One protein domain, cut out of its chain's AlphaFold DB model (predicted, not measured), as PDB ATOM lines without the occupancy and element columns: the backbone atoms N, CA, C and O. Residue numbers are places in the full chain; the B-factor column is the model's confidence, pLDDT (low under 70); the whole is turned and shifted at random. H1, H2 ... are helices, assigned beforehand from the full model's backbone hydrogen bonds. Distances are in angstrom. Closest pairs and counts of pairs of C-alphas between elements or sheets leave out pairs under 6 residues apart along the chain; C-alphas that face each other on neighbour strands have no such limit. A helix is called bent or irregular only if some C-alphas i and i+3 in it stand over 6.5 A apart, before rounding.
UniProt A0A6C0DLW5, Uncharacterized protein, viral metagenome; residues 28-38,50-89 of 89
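AT A GLANCE: This is residues 28 to 38 and 50 to 89 of the 89 residues of an uncharacterized protein of viral metagenome (UniProt A0A6C0DLW5). One long, straight helix, H3, makes the longest axis; a shorter helix, H1, crosses it near its first end, and the small helix H2 sits by that same end, while the rest of H3 sticks out as a free arm from residue 71 on. Residues 28 to 38 and 50 to 70 make a compact head, and the arm gives the domain its length. The printed part has 51 residues with three named helices, H1, H2 and H3 in order along the chain, no named strand, and the class is all helix. The whole is only just extended, close to loose, with a radius of gyration of the C-alphas of 15.0 A, and spans 48 by 21 by 15 A.

HOW THE PARTS SIT: H3, residues 59 to 87, is the longest helix. It touches H1, residues 28 to 38, with its residues 62 to 69 alone; the closest C-alphas are those of Phe 33 and Ile 66, 6.2 A apart. H1 and H3 run the same way at a steep tilt of 59 degrees. H2, residues 50 to 55, is close to H3 but not clearly touching it, with 1 pair of C-alphas within 8 A, those of Ile 54 and Lys 62 at 7.6 A. H2 and H3 run opposite ways at a steep tilt of 60 degrees. H1 and H2 are near each other, with 5 pairs of C-alphas within 10 A, the closest at 8.2 A. In H1, H2 and H3 every O i to N i+4 pair is within hydrogen-bond range.

IN THESE COORDINATES: H3 runs from C-alpha 59 at (62.212, 13.290, 240.282) to C-alpha 87 at (84.283, 35.286, 268.970), 42.4 A from first to last C-alpha. H1 begins at C-alpha 28, at (57.727, 12.774, 251.720), and measures 15.4 A to C-alpha 38. H2 measures 8.8 A from C-alpha 50 to C-alpha 55. None of the helices is bent.

THE WHOLE: The two C-alphas farthest apart are those of Phe 56 and Arg 89, at 48.5 A. Residues 71 to 89, of which 71 to 87 belong to H3, stand free; the body without them has 32 residues and spans 20 by 19 by 16 A. Residues 39 to 49 are cut out and not printed, and C-alphas 38 and 50 are 13.5 A apart across this cut, which lies in the link from H1 to H2. The link from H2 to H3, with 3 residues between them, is tight. The mean pLDDT of the printed part is 89.5, and residues 88 to 89, the last of the chain, are under 70.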
ATOM      1  N   ILE A  28      56.673  12.236 250.856       86.81
ATOM      2  CA  ILE A  28      57.727  12.774 251.720       86.81
ATOM      3  C   ILE A  28      58.747  13.561 250.889       86.81
ATOM      4  O   ILE A  28      59.133  14.657 251.289       86.81
ATOM      5  N   TYR A  29      59.165  13.039 249.733       86.00
ATOM      6  CA  TYR A  29      60.134  13.719 248.871       86.00
ATOM      7  C   TYR A  29      59.555  14.967 248.218       86.00
ATOM      8  O   TYR A  29      60.267  15.959 248.116       86.00
ATOM      9  N   GLU A  30      58.279  14.948 247.830       87.50
ATOM     10  CA  GLU A  30      57.597  16.141 247.309       87.50
ATOM     11  C   GLU A  30      57.578  17.246 248.361       87.50
ATOM     12  O   GLU A  30      58.071  18.339 248.107       87.50
ATOM     13  N   LYS A  31      57.155  16.925 249.590       91.62
ATOM     14  CA  LYS A  31      57.152  17.887 250.697       91.62
ATOM     15  C   LYS A  31      58.554  18.413 251.028       91.62
ATOM     16  O   LYS A  31      58.726  19.585 251.355       91.62
ATOM     17  N   MET A  32      59.575  17.555 250.967       92.06
ATOM     18  CA  MET A  32      60.968  17.983 251.136       92.06
ATOM     19  C   MET A  32      61.400  18.938 250.022       92.06
ATOM     20  O   MET A  32      62.020  19.957 250.314       92.06
ATOM     21  N   PHE A  33      61.066  18.622 248.771       93.25
ATOM     22  CA  PHE A  33      61.373  19.466 247.624       93.25
ATOM     23  C   PHE A  33      60.684  20.826 247.737       93.25
ATOM     24  O   PHE A  33      61.354  21.846 247.645       93.25
ATOM     25  N   GLU A  34      59.384  20.854 248.026       91.50
ATOM     26  CA  GLU A  34      58.615  22.084 248.236       91.50
ATOM     27  C   GLU A  34      59.250  22.968 249.310       91.50
ATOM     28  O   GLU A  34      59.445  24.161 249.089       91.50
ATOM     29  N   ASN A  35      59.661  22.393 250.443       91.81
ATOM     30  CA  ASN A  35      60.349  23.141 251.495       91.81
ATOM     31  C   ASN A  35      61.691  23.721 251.026       91.81
ATOM     32  O   ASN A  35      62.022  24.860 251.357       91.81
ATOM     33  N   VAL A  36      62.482  22.946 250.277       91.44
ATOM     34  CA  VAL A  36      63.744  23.428 249.694       91.44
ATOM     35  C   VAL A  36      63.461  24.596 248.754       91.44
ATOM     36  O   VAL A  36      64.076  25.648 248.885       91.44
ATOM     37  N   ILE A  37      62.469  24.452 247.881       89.44
ATOM     38  CA  ILE A  37      62.051  25.479 246.934       89.44
ATOM     39  C   ILE A  37      61.558  26.744 247.635       89.44
ATOM     40  O   ILE A  37      61.971  27.830 247.250       89.44
ATOM     41  N   GLN A  38      60.747  26.641 248.687       89.06
ATOM     42  CA  GLN A  38      60.301  27.813 249.447       89.06
ATOM     43  C   GLN A  38      61.474  28.558 250.097       89.06
ATOM     44  O   GLN A  38      61.539  29.780 250.018       89.06
ATOM     45  N   GLN A  50      63.664  30.451 236.105       88.69
ATOM     46  CA  GLN A  50      64.532  29.493 236.788       88.69
ATOM     47  C   GLN A  50      63.743  28.606 237.757       88.69
ATOM     48  O   GLN A  50      64.050  27.419 237.876       88.69
ATOM     49  N   MET A  51      62.720  29.147 238.426       87.50
ATOM     50  CA  MET A  51      61.846  28.355 239.293       87.50
ATOM     51  C   MET A  51      61.005  27.364 238.494       87.50
ATOM     52  O   MET A  51      60.971  26.189 238.854       87.50
ATOM     53  N   ASP A  52      60.406  27.808 237.390       89.25
ATOM     54  CA  ASP A  52      59.623  26.949 236.504       89.25
ATOM     55  C   ASP A  52      60.492  25.805 235.977       89.25
ATOM     56  O   ASP A  52      60.122  24.634 236.088       89.25
ATOM     57  N   PHE A  53      61.705  26.113 235.504       91.25
ATOM     58  CA  PHE A  53      62.664  25.098 235.070       91.25
ATOM     59  C   PHE A  53      62.907  24.032 236.147       91.25
ATOM     60  O   PHE A  53      62.862  22.836 235.854       91.25
ATOM     61  N   ILE A  54      63.124  24.452 237.397       88.81
ATOM     62  CA  ILE A  54      63.358  23.550 238.528       88.81
ATOM     63  C   ILE A  54      62.116  22.689 238.832       88.81
ATOM     64  O   ILE A  54      62.243  21.494 239.126       88.81
ATOM     65  N   GLU A  55      60.914  23.255 238.739       87.62
ATOM     66  CA  GLU A  55      59.653  22.541 238.962       87.62
ATOM     67  C   GLU A  55      59.374  21.486 237.872       87.62
ATOM     68  O   GLU A  55      58.818  20.426 238.182       87.62
ATOM     69  N   PHE A  56      59.853  21.684 236.640       91.25
ATOM     70  CA  PHE A  56      59.744  20.708 235.542       91.25
ATOM     71  C   PHE A  56      60.814  19.606 235.544       91.25
ATOM     72  O   PHE A  56      60.741  18.672 234.740       91.25
ATOM     73  N   LEU A  57      61.795  19.658 236.449       90.44
ATOM     74  CA  LEU A  57      62.834  18.632 236.531       90.44
ATOM     75  C   LEU A  57      62.275  17.243 236.867       90.44
ATOM     76  O   LEU A  57      61.264  17.078 237.559       90.44
ATOM     77  N   SER A  58      62.999  16.211 236.425       91.56
ATOM     78  CA  SER A  58      62.705  14.827 236.793       91.56
ATOM     79  C   SER A  58      62.856  14.604 238.303       91.56
ATOM     80  O   SER A  58      63.639  15.277 238.977       91.56
ATOM     81  N   ASN A  59      62.150  13.609 238.848       87.25
ATOM     82  CA  ASN A  59      62.212  13.290 240.282       87.25
ATOM     83  C   ASN A  59      63.639  12.988 240.771       87.25
ATOM     84  O   ASN A  59      63.989  13.345 241.892       87.25
ATOM     85  N   GLU A  60      64.473  12.372 239.931       90.38
ATOM     86  CA  GLU A  60      65.885  12.108 240.240       90.38
ATOM     87  C   GLU A  60      66.663  13.414 240.430       90.38
ATOM     88  O   GLU A  60      67.355  13.581 241.434       90.38
ATOM     89  N   LYS A  61      66.476  14.386 239.530       92.31
ATOM     90  CA  LYS A  61      67.104  15.710 239.631       92.31
ATOM     91  C   LYS A  61      66.579  16.521 240.808       92.31
ATOM     92  O   LYS A  61      67.364  17.136 241.523       92.31
ATOM     93  N   LYS A  62      65.279  16.446 241.091       90.75
ATOM     94  CA  LYS A  62      64.700  17.039 242.307       90.75
ATOM     95  C   LYS A  62      65.321  16.444 243.575       90.75
ATOM     96  O   LYS A  62      65.619  17.171 244.518       90.75
ATOM     97  N   MET A  63      65.593  15.138 243.588       91.25
ATOM     98  CA  MET A  63      66.266  14.477 244.708       91.25
ATOM     99  C   MET A  63      67.735  14.898 244.850       91.25
ATOM    100  O   MET A  63      68.205  15.076 245.975       91.25
ATOM    101  N   GLU A  64      68.459  15.077 243.743       93.62
ATOM    102  CA  GLU A  64      69.816  15.645 243.753       93.62
ATOM    103  C   GLU A  64      69.823  17.052 244.373       93.62
ATOM    104  O   GLU A  64      70.621  17.313 245.272       93.62
ATOM    105  N   ILE A  65      68.872  17.914 243.988       92.31
ATOM    106  CA  ILE A  65      68.719  19.264 244.558       92.31
ATOM    107  C   ILE A  65      68.519  19.205 246.077       92.31
ATOM    108  O   ILE A  65      69.204  19.912 246.814       92.31
ATOM    109  N   ILE A  66      67.627  18.333 246.565       92.56
ATOM    110  CA  ILE A  66      67.397  18.157 248.010       92.56
ATOM    111  C   ILE A  66      68.697  17.766 248.729       92.56
ATOM    112  O   ILE A  66      69.005  18.302 249.797       92.56
ATOM    113  N   LYS A  67      69.462  16.820 248.170       93.50
ATOM    114  CA  LYS A  67      70.713  16.337 248.776       93.50
ATOM    115  C   LYS A  67      71.756  17.446 248.867       93.50
ATOM    116  O   LYS A  67      72.308  17.660 249.948       93.50
ATOM    117  N   GLU A  68      71.991  18.162 247.772       95.25
ATOM    118  CA  GLU A  68      72.978  19.244 247.732       95.25
ATOM    119  C   GLU A  68      72.581  20.411 248.644       95.25
ATOM    120  O   GLU A  68      73.410  20.899 249.418       95.25
ATOM    121  N   TYR A  69      71.300  20.794 248.656       93.00
ATOM    122  CA  TYR A  69      70.797  21.826 249.564       93.00
ATOM    123  C   TYR A  69      71.043  21.463 251.036       93.00
ATOM    124  O   TYR A  69      71.581  22.263 251.805       93.00
ATOM    125  N   ASN A  70      70.706  20.235 251.439       92.31
ATOM    126  CA  ASN A  70      70.899  19.775 252.814       92.31
ATOM    127  C   ASN A  70      72.377  19.716 253.209       92.31
ATOM    128  O   ASN A  70      72.735  20.095 254.328       92.31
ATOM    129  N   LYS A  71      73.244  19.274 252.291       95.94
ATOM    130  CA  LYS A  71      74.695  19.261 252.491       95.94
ATOM    131  C   LYS A  71      75.217  20.674 252.756       95.94
ATOM    132  O   LYS A  71      75.851  20.896 253.788       95.94
ATOM    133  N   LYS A  72      74.869  21.642 251.902       93.81
ATOM    134  CA  LYS A  72      75.257  23.050 252.083       93.81
ATOM    135  C   LYS A  72      74.680  23.673 253.346       93.81
ATOM    136  O   LYS A  72      75.395  24.368 254.060       93.81
ATOM    137  N   SER A  73      73.431  23.369 253.688       91.88
ATOM    138  CA  SER A  73      72.833  23.828 254.946       91.88
ATOM    139  C   SER A  73      73.624  23.337 256.167       91.88
ATOM    140  O   SER A  73      73.859  24.103 257.103       91.88
ATOM    141  N   LYS A  74      74.087  22.080 256.154       94.50
ATOM    142  CA  LYS A  74      74.916  21.516 257.228       94.50
ATOM    143  C   LYS A  74      76.298  22.170 257.296       94.50
ATOM    144  O   LYS A  74      76.730  22.524 258.391       94.50
ATOM    145  N   GLU A  75      76.956  22.361 256.153       95.06
ATOM    146  CA  GLU A  75      78.240  23.076 256.061       95.06
ATOM    147  C   GLU A  75      78.122  24.497 256.640       95.06
ATOM    148  O   GLU A  75      78.906  24.880 257.508       95.06
ATOM    149  N   ASN A  76      77.081  25.243 256.254       91.44
ATOM    150  CA  ASN A  76      76.839  26.603 256.741       91.44
ATOM    151  C   ASN A  76      76.596  26.651 258.257       91.44
ATOM    152  O   ASN A  76      77.116  27.535 258.935       91.44
ATOM    153  N   LYS A  77      75.837  25.697 258.813       93.12
ATOM    154  CA  LYS A  77      75.636  25.594 260.270       93.12
ATOM    155  C   LYS A  77      76.954  25.359 261.010       93.12
ATOM    156  O   LYS A  77      77.188  26.017 262.019       93.12
ATOM    157  N   GLY A  78      77.812  24.482 260.483       93.25
ATOM    158  CA  GLY A  78      79.142  24.238 261.048       93.25
ATOM    159  C   GLY A  78      80.020  25.490 261.030       93.25
ATOM    160  O   GLY A  78      80.645  25.819 262.032       93.25
ATOM    161  N   MET A  79      80.002  26.251 259.932       93.69
ATOM    162  CA  MET A  79      80.726  27.526 259.851       93.69
ATOM    163  C   MET A  79      80.236  28.545 260.886       93.69
ATOM    164  O   MET A  79      81.048  29.180 261.555       93.69
ATOM    165  N   ILE A  80      78.918  28.679 261.067       92.44
ATOM    166  CA  ILE A  80      78.342  29.579 262.078       92.44
ATOM    167  C   ILE A  80      78.781  29.171 263.488       92.44
ATOM    168  O   ILE A  80      79.095  30.033 264.306       92.44
ATOM    169  N   GLU A  81      78.803  27.873 263.788       93.31
ATOM    170  CA  GLU A  81      79.256  27.359 265.082       93.31
ATOM    171  C   GLU A  81      80.736  27.674 265.338       93.31
ATOM    172  O   GLU A  81      81.083  28.156 266.417       93.31
ATOM    173  N   ILE A  82      81.594  27.497 264.329       92.56
ATOM    174  CA  ILE A  82      83.014  27.870 264.402       92.56
ATOM    175  C   ILE A  82      83.165  29.368 264.693       92.56
ATOM    176  O   ILE A  82      83.890  29.730 265.618       92.56
ATOM    177  N   ILE A  83      82.449  30.231 263.960       92.50
ATOM    178  CA  ILE A  83      82.511  31.692 264.139       92.50
ATOM    179  C   ILE A  83      82.063  32.093 265.549       92.50
ATOM    180  O   ILE A  83      82.737  32.886 266.212       92.50
ATOM    181  N   LYS A  84      80.950  31.525 266.035       90.75
ATOM    182  CA  LYS A  84      80.456  31.775 267.397       90.75
ATOM    183  C   LYS A  84      81.512  31.422 268.437       90.75
ATOM    184  O   LYS A  84      81.790  32.222 269.322       90.75
ATOM    185  N   ASN A  85      82.139  30.259 268.301       88.94
ATOM    186  CA  ASN A  85      83.146  29.794 269.248       88.94
ATOM    187  C   ASN A  85      84.472  30.566 269.144       88.94
ATOM    188  O   ASN A  85      85.193  30.651 270.136       88.94
ATOM    189  N   SER A  86      84.797  31.153 267.985       86.81
ATOM    190  CA  SER A  86      85.984  32.004 267.830       86.81
ATOM    191  C   SER A  86      85.807  33.419 268.381       86.81
ATOM    192  O   SER A  86      86.796  34.020 268.772       86.81
ATOM    193  N   GLN A  87      84.581  33.954 268.413       73.19
ATOM    194  CA  GLN A  87      84.283  35.286 268.970       73.19
ATOM    195  C   GLN A  87      84.020  35.276 270.486       73.19
ATOM    196  O   GLN A  87      83.914  36.332 271.098       73.19
ATOM    197  N   LEU A  88      83.887  34.088 271.085       59.09
ATOM    198  CA  LEU A  88      83.737  33.886 272.531       59.09
ATOM    199  C   LEU A  88      85.080  33.638 273.249       59.09
ATOM    200  O   LEU A  88      85.083  33.327 274.440       59.09
ATOM    201  N   ARG A  89      86.202  33.739 272.529       48.62
ATOM    202  CA  ARG A  89      87.574  33.702 273.055       48.62
ATOM    203  C   ARG A  89      88.209  35.076 272.931       48.62
ATOM    204  O   ARG A  89      89.041  35.382 273.808       48.62
TER     205      ARG A  89